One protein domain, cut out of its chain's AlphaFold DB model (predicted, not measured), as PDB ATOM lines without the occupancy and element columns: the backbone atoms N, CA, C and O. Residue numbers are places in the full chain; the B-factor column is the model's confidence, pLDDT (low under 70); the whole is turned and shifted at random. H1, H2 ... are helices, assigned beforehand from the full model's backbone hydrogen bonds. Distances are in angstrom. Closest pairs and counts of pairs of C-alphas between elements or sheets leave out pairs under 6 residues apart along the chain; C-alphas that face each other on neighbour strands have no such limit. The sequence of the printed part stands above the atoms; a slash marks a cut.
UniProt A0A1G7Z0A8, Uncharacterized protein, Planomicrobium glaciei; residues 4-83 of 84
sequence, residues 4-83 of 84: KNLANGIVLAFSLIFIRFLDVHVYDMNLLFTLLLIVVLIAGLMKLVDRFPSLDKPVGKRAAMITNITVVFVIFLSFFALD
ATOM      1  N   LYS A   4     -37.890 -29.589 -30.138       81.75
ATOM      2  CA  LYS A   4     -37.060 -30.419 -31.012       81.75
ATOM      3  C   LYS A   4     -36.414 -29.637 -32.165       81.75
ATOM      4  O   LYS A   4     -35.228 -29.796 -32.407       81.75
ATOM      5  N   ASN A   5     -37.125 -28.704 -32.804       80.81
ATOM      6  CA  ASN A   5     -36.537 -27.899 -33.887       80.81
ATOM      7  C   ASN A   5     -35.445 -26.945 -33.373       80.81
ATOM      8  O   ASN A   5     -34.479 -26.679 -34.078       80.81
ATOM      9  N   LEU A   6     -35.596 -26.448 -32.145       83.75
ATOM     10  CA  LEU A   6     -34.591 -25.613 -31.482       83.75
ATOM     11  C   LEU A   6     -33.373 -26.437 -31.073       83.75
ATOM     12  O   LEU A   6     -32.245 -26.021 -31.313       83.75
ATOM     13  N   ALA A   7     -33.605 -27.632 -30.528       85.50
ATOM     14  CA  ALA A   7     -32.544 -28.580 -30.216       85.50
ATOM     15  C   ALA A   7     -31.743 -28.956 -31.469       85.50
ATOM     16  O   ALA A   7     -30.522 -28.983 -31.405       85.50
ATOM     17  N   ASN A   8     -32.395 -29.138 -32.622       86.88
ATOM     18  CA  ASN A   8     -31.698 -29.378 -33.887       86.88
ATOM     19  C   ASN A   8     -30.764 -28.217 -34.254       86.88
ATOM     20  O   ASN A   8     -29.618 -28.458 -34.616       86.88
ATOM     21  N   GLY A   9     -31.222 -26.968 -34.122       86.00
ATOM     22  CA  GLY A   9     -30.377 -25.792 -34.359       86.00
ATOM     23  C   GLY A   9     -29.165 -25.740 -33.423       86.00
ATOM     24  O   GLY A   9     -28.052 -25.483 -33.872       86.00
ATOM     25  N   ILE A  10     -29.365 -26.059 -32.140       89.81
ATOM     26  CA  ILE A  10     -28.287 -26.130 -31.141       89.81
ATOM     27  C   ILE A  10     -27.294 -27.249 -31.480       89.81
ATOM     28  O   ILE A  10     -26.088 -27.027 -31.443       89.81
ATOM     29  N   VAL A  11     -27.784 -28.438 -31.842       92.38
ATOM     30  CA  VAL A  11     -26.948 -29.586 -32.228       92.38
ATOM     31  C   VAL A  11     -26.101 -29.257 -33.450       92.38
ATOM     32  O   VAL A  11     -24.910 -29.561 -33.456       92.38
ATOM     33  N   LEU A  12     -26.688 -28.620 -34.465       91.19
ATOM     34  CA  LEU A  12     -25.966 -28.200 -35.667       91.19
ATOM     35  C   LEU A  12     -24.857 -27.201 -35.327       91.19
ATOM     36  O   LEU A  12     -23.711 -27.406 -35.718       91.19
ATOM     37  N   ALA A  13     -25.192 -26.163 -34.559       91.31
ATOM     38  CA  ALA A  13     -24.248 -25.142 -34.119       91.31
ATOM     39  C   ALA A  13     -23.073 -25.749 -33.344       91.31
ATOM     40  O   ALA A  13     -21.914 -25.521 -33.683       91.31
ATOM     41  N   PHE A  14     -23.382 -26.570 -32.339       92.75
ATOM     42  CA  PHE A  14     -22.383 -27.244 -31.522       92.75
ATOM     43  C   PHE A  14     -21.485 -28.158 -32.359       92.75
ATOM     44  O   PHE A  14     -20.268 -28.097 -32.225       92.75
ATOM     45  N   SER A  15     -22.070 -28.969 -33.246       93.00
ATOM     46  CA  SER A  15     -21.311 -29.912 -34.077       93.00
ATOM     47  C   SER A  15     -20.314 -29.192 -34.985       93.00
ATOM     48  O   SER A  15     -19.176 -29.638 -35.114       93.00
ATOM     49  N   LEU A  16     -20.727 -28.066 -35.575       91.44
ATOM     50  CA  LEU A  16     -19.864 -27.224 -36.406       91.44
ATOM     51  C   LEU A  16     -18.697 -26.641 -35.609       91.44
ATOM     52  O   LEU A  16     -17.552 -26.812 -36.014       91.44
ATOM     53  N   ILE A  17     -18.983 -25.990 -34.477       92.00
ATOM     54  CA  ILE A  17     -17.958 -25.364 -33.628       92.00
ATOM     55  C   ILE A  17     -16.969 -26.419 -33.130       92.00
ATOM     56  O   ILE A  17     -15.761 -26.230 -33.226       92.00
ATOM     57  N   PHE A  18     -17.476 -27.543 -32.621       92.50
ATOM     58  CA  PHE A  18     -16.652 -28.596 -32.042       92.50
ATOM     59  C   PHE A  18     -15.700 -29.206 -33.070       92.50
ATOM     60  O   PHE A  18     -14.514 -29.368 -32.794       92.50
ATOM     61  N   ILE A  19     -16.196 -29.518 -34.268       91.69
ATOM     62  CA  ILE A  19     -15.345 -30.120 -35.294       91.69
ATOM     63  C   ILE A  19     -14.378 -29.103 -35.877       91.69
ATOM     64  O   ILE A  19     -13.223 -29.460 -36.084       91.69
ATOM     65  N   ARG A  20     -14.785 -27.842 -36.071       90.25
ATOM     66  CA  ARG A  20     -13.821 -26.818 -36.483       90.25
ATOM     67  C   ARG A  20     -12.724 -26.605 -35.458       90.25
ATOM     68  O   ARG A  20     -11.571 -26.481 -35.842       90.25
ATOM     69  N   PHE A  21     -13.061 -26.639 -34.176       90.31
ATOM     70  CA  PHE A  21     -12.061 -26.580 -33.121       90.31
ATOM     71  C   PHE A  21     -11.062 -27.730 -33.210       90.31
ATOM     72  O   PHE A  21      -9.861 -27.498 -33.123       90.31
ATOM     73  N   LEU A  22     -11.533 -28.957 -33.435       89.12
ATOM     74  CA  LEU A  22     -10.631 -30.092 -33.620       89.12
ATOM     75  C   LEU A  22      -9.747 -29.944 -34.864       89.12
ATOM     76  O   LEU A  22      -8.574 -30.297 -34.809       89.12
ATOM     77  N   ASP A  23     -10.312 -29.436 -35.954       87.50
ATOM     78  CA  ASP A  23      -9.631 -29.281 -37.241       87.50
ATOM     79  C   ASP A  23      -8.535 -28.202 -37.207       87.50
ATOM     80  O   ASP A  23      -7.456 -28.365 -37.761       87.50
ATOM     81  N   VAL A  24      -8.786 -27.097 -36.502       87.44
ATOM     82  CA  VAL A  24      -7.819 -25.996 -36.383       87.44
ATOM     83  C   VAL A  24      -6.768 -26.277 -35.306       87.44
ATOM     84  O   VAL A  24      -5.587 -26.005 -35.514       87.44
ATOM     85  N   HIS A  25      -7.170 -26.822 -34.150       86.25
ATOM     86  CA  HIS A  25      -6.300 -26.875 -32.963       86.25
ATOM     87  C   HIS A  25      -5.712 -28.248 -32.645       86.25
ATOM     88  O   HIS A  25      -4.747 -28.322 -31.886       86.25
ATOM     89  N   VAL A  26      -6.284 -29.341 -33.157       86.69
ATOM     90  CA  VAL A  26      -5.863 -30.699 -32.765       86.69
ATOM     91  C   VAL A  26      -5.258 -31.467 -33.937       86.69
ATOM     92  O   VAL A  26      -4.183 -32.047 -33.785       86.69
ATOM     93  N   TYR A  27      -5.915 -31.470 -35.097       82.06
ATOM     94  CA  TYR A  27      -5.457 -32.179 -36.293       82.06
ATOM     95  C   TYR A  27      -5.863 -31.428 -37.555       82.06
ATOM     96  O   TYR A  27      -7.045 -31.182 -37.717       82.06
ATOM     97  N   ASP A  28      -4.926 -31.195 -38.476       84.44
ATOM     98  CA  ASP A  28      -5.234 -30.728 -39.836       84.44
ATOM     99  C   ASP A  28      -5.956 -31.851 -40.601       84.44
ATOM    100  O   ASP A  28      -5.334 -32.808 -41.087       84.44
ATOM    101  N   MET A  29      -7.291 -31.822 -40.591       86.19
ATOM    102  CA  MET A  29      -8.105 -32.890 -41.151       86.19
ATOM    103  C   MET A  29      -8.427 -32.610 -42.615       86.19
ATOM    104  O   MET A  29      -8.801 -31.516 -43.028       86.19
ATOM    105  N   ASN A  30      -8.387 -33.668 -43.427       90.00
ATOM    106  CA  ASN A  30      -8.906 -33.582 -44.786       90.00
ATOM    107  C   ASN A  30     -10.409 -33.250 -44.745       90.00
ATOM    108  O   ASN A  30     -11.179 -33.931 -44.064       90.00
ATOM    109  N   LEU A  31     -10.828 -32.274 -45.552       87.25
ATOM    110  CA  LEU A  31     -12.207 -31.806 -45.715       87.25
ATOM    111  C   LEU A  31     -13.250 -32.939 -45.737       87.25
ATOM    112  O   LEU A  31     -14.295 -32.836 -45.093       87.25
ATOM    113  N   LEU A  32     -12.985 -34.022 -46.475       91.19
ATOM    114  CA  LEU A  32     -13.915 -35.155 -46.574       91.19
ATOM    115  C   LEU A  32     -14.132 -35.846 -45.223       91.19
ATOM    116  O   LEU A  32     -15.255 -36.234 -44.899       91.19
ATOM    117  N   PHE A  33     -13.070 -35.982 -44.434       90.50
ATOM    118  CA  PHE A  33     -13.131 -36.573 -43.105       90.50
ATOM    119  C   PHE A  33     -13.863 -35.649 -42.127       90.50
ATOM    120  O   PHE A  33     -14.741 -36.107 -41.395       90.50
ATOM    121  N   THR A  34     -13.592 -34.344 -42.191       90.38
ATOM    122  CA  THR A  34     -14.284 -33.308 -41.411       90.38
ATOM    123  C   THR A  34     -15.791 -33.336 -41.665       90.38
ATOM    124  O   THR A  34     -16.588 -33.393 -40.728       90.38
ATOM    125  N   LEU A  35     -16.209 -33.379 -42.935       90.69
ATOM    126  CA  LEU A  35     -17.622 -33.478 -43.312       90.69
ATOM    127  C   LEU A  35     -18.270 -34.767 -42.797       90.69
ATOM    128  O   LEU A  35     -19.387 -34.733 -42.280       90.69
ATOM    129  N   LEU A  36     -17.569 -35.897 -42.904       94.00
ATOM    130  CA  LEU A  36     -18.070 -37.181 -42.421       94.00
ATOM    131  C   LEU A  36     -18.260 -37.163 -40.900       94.00
ATOM    132  O   LEU A  36     -19.314 -37.576 -40.413       94.00
ATOM    133  N   LEU A  37     -17.294 -36.620 -40.156       93.00
ATOM    134  CA  LEU A  37     -17.408 -36.431 -38.712       93.00
ATOM    135  C   LEU A  37     -18.600 -35.543 -38.348       93.00
ATOM    136  O   LEU A  37     -19.341 -35.888 -37.429       93.00
ATOM    137  N   ILE A  38     -18.830 -34.449 -39.082       92.88
ATOM    138  CA  ILE A  38     -19.971 -33.550 -38.845       92.88
ATOM    139  C   ILE A  38     -21.280 -34.319 -38.992       92.88
ATOM    140  O   ILE A  38     -22.128 -34.268 -38.100       92.88
ATOM    141  N   VAL A  39     -21.437 -35.079 -40.076       93.88
ATOM    142  CA  VAL A  39     -22.650 -35.867 -40.323       93.88
ATOM    143  C   VAL A  39     -22.865 -36.914 -39.230       93.88
ATOM    144  O   VAL A  39     -23.973 -37.023 -38.698       93.88
ATOM    145  N   VAL A  40     -21.819 -37.658 -38.859       94.94
ATOM    146  CA  VAL A  40     -21.893 -38.690 -37.812       94.94
ATOM    147  C   VAL A  40     -22.255 -38.076 -36.461       94.94
ATOM    148  O   VAL A  40     -23.130 -38.596 -35.763       94.94
ATOM    149  N   LEU A  41     -21.635 -36.950 -36.107       94.19
ATOM    150  CA  LEU A  41     -21.876 -36.256 -34.848       94.19
ATOM    151  C   LEU A  41     -23.310 -35.723 -34.771       94.19
ATOM    152  O   LEU A  41     -24.001 -35.967 -33.780       94.19
ATOM    153  N   ILE A  42     -23.790 -35.073 -35.835       93.25
ATOM    154  CA  ILE A  42     -25.169 -34.577 -35.915       93.25
ATOM    155  C   ILE A  42     -26.157 -35.737 -35.785       93.25
ATOM    156  O   ILE A  42     -27.088 -35.654 -34.985       93.25
ATOM    157  N   ALA A  43     -25.961 -36.828 -36.531       92.69
ATOM    158  CA  ALA A  43     -26.851 -37.984 -36.484       92.69
ATOM    159  C   ALA A  43     -26.885 -38.623 -35.084       92.69
ATOM    160  O   ALA A  43     -27.961 -38.946 -34.571       92.69
ATOM    161  N   GLY A  44     -25.722 -38.758 -34.439       92.94
ATOM    162  CA  GLY A  44     -25.610 -39.269 -33.075       92.94
ATOM    163  C   GLY A  44     -26.335 -38.383 -32.061       92.94
ATOM    164  O   GLY A  44     -27.157 -38.870 -31.283       92.94
ATOM    165  N   LEU A  45     -26.093 -37.072 -32.111       91.81
ATOM    166  CA  LEU A  45     -26.723 -36.108 -31.213       91.81
ATOM    167  C   LEU A  45     -28.233 -35.997 -31.450       91.81
ATOM    168  O   LEU A  45     -28.989 -35.973 -30.483       91.81
ATOM    169  N   MET A  46     -28.703 -36.008 -32.700       88.75
ATOM    170  CA  MET A  46     -30.140 -36.012 -33.001       88.75
ATOM    171  C   MET A  46     -30.826 -37.264 -32.451       88.75
ATOM    172  O   MET A  46     -31.896 -37.167 -31.856       88.75
ATOM    173  N   LYS A  47     -30.192 -38.437 -32.562       89.62
ATOM    174  CA  LYS A  47     -30.722 -39.675 -31.978       89.62
ATOM    175  C   LYS A  47     -30.815 -39.602 -30.448       89.62
ATOM    176  O   LYS A  47     -31.739 -40.167 -29.863       89.62
ATOM    177  N   LEU A  48     -29.886 -38.898 -29.798       88.06
ATOM    178  CA  LEU A  48     -29.938 -38.625 -28.358       88.06
ATOM    179  C   LEU A  48     -31.046 -37.629 -28.000       88.06
ATOM    180  O   LEU A  48     -31.793 -37.874 -27.056       88.06
ATOM    181  N   VAL A  49     -31.193 -36.550 -28.768       85.81
ATOM    182  CA  VAL A  49     -32.264 -35.548 -28.620       85.81
ATOM    183  C   VAL A  49     -33.642 -36.201 -28.742       85.81
ATOM    184  O   VAL A  49     -34.532 -35.928 -27.938       85.81
ATOM    185  N   ASP A  50     -33.802 -37.129 -29.682       84.06
ATOM    186  CA  ASP A  50     -35.054 -37.849 -29.927       84.06
ATOM    187  C   ASP A  50     -35.467 -38.777 -28.786       84.06
ATOM    188  O   ASP A  50     -36.643 -39.108 -28.647       84.06
ATOM    189  N   ARG A  51     -34.520 -39.148 -27.922       84.56
ATOM    190  CA  ARG A  51     -34.795 -39.925 -26.712       84.56
ATOM    191  C   ARG A  51     -35.480 -39.113 -25.612       84.56
ATOM    192  O   ARG A  51     -35.971 -39.714 -24.660       84.56
ATOM    193  N   PHE A  52     -35.521 -37.783 -25.714       80.50
ATOM    194  CA  PHE A  52     -36.109 -36.912 -24.698       80.50
ATOM    195  C   PHE A  52     -37.539 -36.479 -25.076       80.50
ATOM    196  O   PHE A  52     -37.719 -35.496 -25.801       80.50
ATOM    197  N   PRO A  53     -38.588 -37.112 -24.511       74.00
ATOM    198  CA  PRO A  53     -39.984 -36.754 -24.797       74.00
ATOM    199  C   PRO A  53     -40.361 -35.336 -24.325       74.00
ATOM    200  O   PRO A  53     -41.357 -34.758 -24.757       74.00
ATOM    201  N   SER A  54     -39.548 -34.718 -23.462       74.44
ATOM    202  CA  SER A  54     -39.717 -33.328 -23.021       74.44
ATOM    203  C   SER A  54     -39.543 -32.295 -24.149       74.44
ATOM    204  O   SER A  54     -40.014 -31.159 -24.013       74.44
ATOM    205  N   LEU A  55     -38.911 -32.681 -25.265       73.56
ATOM    206  CA  LEU A  55     -38.638 -31.828 -26.425       73.56
ATOM    207  C   LEU A  55     -39.757 -31.829 -27.482       73.56
ATOM    208  O   LEU A  55     -39.736 -31.006 -28.402       73.56
ATOM    209  N   ASP A  56     -40.782 -32.668 -27.327       76.44
ATOM    210  CA  ASP A  56     -41.962 -32.645 -28.203       76.44
ATOM    211  C   ASP A  56     -42.950 -31.523 -27.865       76.44
ATOM    212  O   ASP A  56     -43.869 -31.225 -28.635       76.44
ATOM    213  N   LYS A  57     -42.739 -30.843 -26.732       78.25
ATOM    214  CA  LYS A  57     -43.592 -29.738 -26.304       78.25
ATOM    215  C   LYS A  57     -43.489 -28.551 -27.276       78.25
ATOM    216  O   LYS A  57     -42.392 -28.219 -27.750       78.25
ATOM    217  N   PRO A  58     -44.611 -27.869 -27.554       81.12
ATOM    218  CA  PRO A  58     -44.598 -26.656 -28.355       81.12
ATOM    219  C   PRO A  58     -43.843 -25.530 -27.633       81.12
ATOM    220  O   PRO A  58     -43.842 -25.427 -26.405       81.12
ATOM    221  N   VAL A  59     -43.193 -24.674 -28.416       80.31
ATOM    222  CA  VAL A  59     -42.496 -23.465 -27.957       80.31
ATOM    223  C   VAL A  59     -43.198 -22.247 -28.522       80.31
ATOM    224  O   VAL A  59     -43.550 -22.213 -29.705       80.31
ATOM    225  N   GLY A  60     -43.383 -21.236 -27.675       83.06
ATOM    226  CA  GLY A  60     -43.885 -19.935 -28.102       83.06
ATOM    227  C   GLY A  60     -42.916 -19.254 -29.073       83.06
ATOM    228  O   GLY A  60     -41.699 -19.365 -28.932       83.06
ATOM    229  N   LYS A  61     -43.446 -18.504 -30.045       82.88
ATOM    230  CA  LYS A  61     -42.644 -17.830 -31.086       82.88
ATOM    231  C   LYS A  61     -41.516 -16.955 -30.510       82.88
ATOM    232  O   LYS A  61     -40.411 -16.985 -31.035       82.88
ATOM    233  N   ARG A  62     -41.772 -16.240 -29.404       84.19
ATOM    234  CA  ARG A  62     -40.766 -15.402 -28.717       84.19
ATOM    235  C   ARG A  62     -39.585 -16.212 -28.188       84.19
ATOM    236  O   ARG A  62     -38.446 -15.852 -28.441       84.19
ATOM    237  N   ALA A  63     -39.856 -17.318 -27.494       82.94
ATOM    238  CA  ALA A  63     -38.802 -18.176 -26.962       82.94
ATOM    239  C   ALA A  63     -37.973 -18.802 -28.092       82.94
ATOM    240  O   ALA A  63     -36.753 -18.815 -28.009       82.94
ATOM    241  N   ALA A  64     -38.619 -19.231 -29.183       83.69
ATOM    242  CA  ALA A  64     -37.904 -19.749 -30.345       83.69
ATOM    243  C   ALA A  64     -36.985 -18.695 -30.989       83.69
ATOM    244  O   ALA A  64     -35.847 -18.994 -31.336       83.69
ATOM    245  N   MET A  65     -37.465 -17.453 -31.111       86.50
ATOM    246  CA  MET A  65     -36.672 -16.340 -31.630       86.50
ATOM    247  C   MET A  65     -35.467 -16.032 -30.735       86.50
ATOM    248  O   MET A  65     -34.357 -15.931 -31.247       86.50
ATOM    249  N   ILE A  66     -35.669 -15.938 -29.416       89.00
ATOM    250  CA  ILE A  66     -34.587 -15.690 -28.453       89.00
ATOM    251  C   ILE A  66     -33.525 -16.779 -28.566       89.00
ATOM    252  O   ILE A  66     -32.361 -16.463 -28.775       89.00
ATOM    253  N   THR A  67     -33.916 -18.052 -28.503       87.25
ATOM    254  CA  THR A  67     -32.961 -19.158 -28.602       87.25
ATOM    255  C   THR A  67     -32.208 -19.143 -29.927       87.25
ATOM    256  O   THR A  67     -31.000 -19.328 -29.912       87.25
ATOM    257  N   ASN A  68     -32.869 -18.889 -31.060       88.75
ATOM    258  CA  ASN A  68     -32.173 -18.810 -32.347       88.75
ATOM    259  C   ASN A  68     -31.146 -17.673 -32.374       88.75
ATOM    260  O   ASN A  68     -30.022 -17.889 -32.818       88.75
ATOM    261  N   ILE A  69     -31.501 -16.487 -31.869       92.19
ATOM    262  CA  ILE A  69     -30.564 -15.359 -31.756       92.19
ATOM    263  C   ILE A  69     -29.391 -15.740 -30.854       92.19
ATOM    264  O   ILE A  69     -28.243 -15.527 -31.228       92.19
ATOM    265  N   THR A  70     -29.663 -16.354 -29.699       91.31
ATOM    266  CA  THR A  70     -28.624 -16.831 -28.784       91.31
ATOM    267  C   THR A  70     -27.708 -17.842 -29.462       91.31
ATOM    268  O   THR A  70     -26.497 -17.716 -29.347       91.31
ATOM    269  N   VAL A  71     -28.251 -18.811 -30.202       91.50
ATOM    270  CA  VAL A  71     -27.458 -19.818 -30.919       91.50
ATOM    271  C   VAL A  71     -26.542 -19.158 -31.944       91.50
ATOM    272  O   VAL A  71     -25.348 -19.432 -31.942       91.50
ATOM    273  N   VAL A  72     -27.064 -18.255 -32.777       91.69
ATOM    274  CA  VAL A  72     -26.249 -17.532 -33.767       91.69
ATOM    275  C   VAL A  72     -25.165 -16.702 -33.085       91.69
ATOM    276  O   VAL A  72     -24.014 -16.722 -33.511       91.69
ATOM    277  N   PHE A  73     -25.509 -16.013 -31.998       93.38
ATOM    278  CA  PHE A  73     -24.559 -15.210 -31.237       93.38
ATOM    279  C   PHE A  73     -23.451 -16.065 -30.610       93.38
ATOM    280  O   PHE A  73     -22.286 -15.687 -30.661       93.38
ATOM    281  N   VAL A  74     -23.792 -17.245 -30.084       91.62
ATOM    282  CA  VAL A  74     -22.826 -18.214 -29.547       91.62
ATOM    283  C   VAL A  74     -21.922 -18.765 -30.644       91.62
ATOM    284  O   VAL A  74     -20.726 -18.891 -30.403       91.62
ATOM    285  N   ILE A  75     -22.446 -19.055 -31.841       90.94
ATOM    286  CA  ILE A  75     -21.608 -19.446 -32.987       90.94
ATOM    287  C   ILE A  75     -20.599 -18.340 -33.276       90.94
ATOM    288  O   ILE A  75     -19.403 -18.603 -33.283       90.94
ATOM    289  N   PHE A  76     -21.071 -17.107 -33.450       91.62
ATOM    290  CA  PHE A  76     -20.202 -15.978 -33.766       91.62
ATOM    291  C   PHE A  76     -19.119 -15.768 -32.700       91.62
ATOM    292  O   PHE A  76     -17.938 -15.672 -33.024       91.62
ATOM    293  N   LEU A  77     -19.509 -15.773 -31.421       91.75
ATOM    294  CA  LEU A  77     -18.578 -15.685 -30.297       91.75
ATOM    295  C   LEU A  77     -17.577 -16.833 -30.271       91.75
ATOM    296  O   LEU A  77     -16.420 -16.599 -29.958       91.75
ATOM    297  N   SER A  78     -18.006 -18.057 -30.577       89.75
ATOM    298  CA  SER A  78     -17.119 -19.221 -30.556       89.75
ATOM    299  C   SER A  78     -16.071 -19.125 -31.653       89.75
ATOM    300  O   SER A  78     -14.902 -19.332 -31.368       89.75
ATOM    301  N   PHE A  79     -16.465 -18.749 -32.873       88.69
ATOM    302  CA  PHE A  79     -15.515 -18.532 -33.965       88.69
ATOM    303  C   PHE A  79     -14.525 -17.410 -33.644       88.69
ATOM    304  O   PHE A  79     -13.332 -17.569 -33.857       88.69
ATOM    305  N   PHE A  80     -15.004 -16.310 -33.062       90.81
ATOM    306  CA  PHE A  80     -14.142 -15.195 -32.679       90.81
ATOM    307  C   PHE A  80     -13.198 -15.527 -31.511       90.81
ATOM    308  O   PHE A  80     -12.026 -15.175 -31.543       90.81
ATOM    309  N   ALA A  81     -13.697 -16.179 -30.458       89.31
ATOM    310  CA  ALA A  81     -12.934 -16.433 -29.237       89.31
ATOM    311  C   ALA A  81     -11.974 -17.623 -29.355       89.31
ATOM    312  O   ALA A  81     -10.967 -17.660 -28.653       89.31
ATOM    313  N   LEU A  82     -12.310 -18.607 -30.194       85.69
ATOM    314  CA  LEU A  82     -11.501 -19.805 -30.419       85.69
ATOM    315  C   LEU A  82     -10.659 -19.715 -31.699       85.69
ATOM    316  O   LEU A  82      -9.976 -20.686 -32.011       85.69
ATOM    317  N   ASP A  83     -10.708 -18.582 -32.409       80.38
ATOM    318  CA  ASP A  83      -9.957 -18.314 -33.644       80.38
ATOM    319  C   ASP A  83     -10.120 -19.453 -34.678       80.38
ATOM    320  O   ASP A  83      -9.155 -20.094 -35.094       80.38
TER     321      ASP A  83
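AT A GLANCE: This is residues 4 to 83 of the 84 residues of an uncharacterized protein of Planomicrobium glaciei (UniProt A0A1G7Z0A8). Three long helices stand in a row as a flat slab, with H1 in the middle, H4 side by side with it on one flank and H2 folded back slantwise along the other. The stretch from H2 to H4, which holds the small helix H3, passes round the end of H1 where Lys 4 lies. The printed part has 80 residues with four named helices, in the order H1, H2, H3, H4, and no named strand; the class is all helix. It is only just loose, close to compact, with a radius of gyration of the C-alphas of 14.2 A, and spans 41 by 27 by 14 A.

HOW THE PARTS SIT: H1, residues 4 to 25, is the hub, touching three helices. H4, residues 61 to 81, touches it at a shallow tilt of 1 degree, the same way; their closest C-alphas, of Ile 10 and Val 71, are 6.4 A apart. H2, residues 31 to 49, touches H1 and forms a helical hairpin with it; their closest C-alphas, of Ser 15 and Ile 38, are 6.1 A apart. They run opposite ways at a tilt of 35.0 degrees, only just steep. H3, residues 53 to 56, only just touches H1, with 3 pairs of C-alphas within 8 A and with residues 4 to 7 of H1 alone; the closest C-alphas, of Lys 4 and Leu 55, are 5.1 A apart. H2 and H4 are apart. In H1, H2 and H4 every O i to N i+4 pair is within hydrogen-bond range; H3 is too short for such a pair.

IN THESE COORDINATES: H1 is 31.0 A long from C-alpha 4 at (-37.060, -30.419, -31.012). H2 is 26.6 A long, H3 5.7 A, and H4 29.8 A, ending with C-alpha 81 at (-12.934, -16.433, -29.237).

THE WHOLE: The C-alphas farthest apart, of Asp 28 and Gly 60, are 41.8 A apart. The printed part has no cut, and its three links are tight. Its mean pLDDT is 87.8, and no printed residue is under 70.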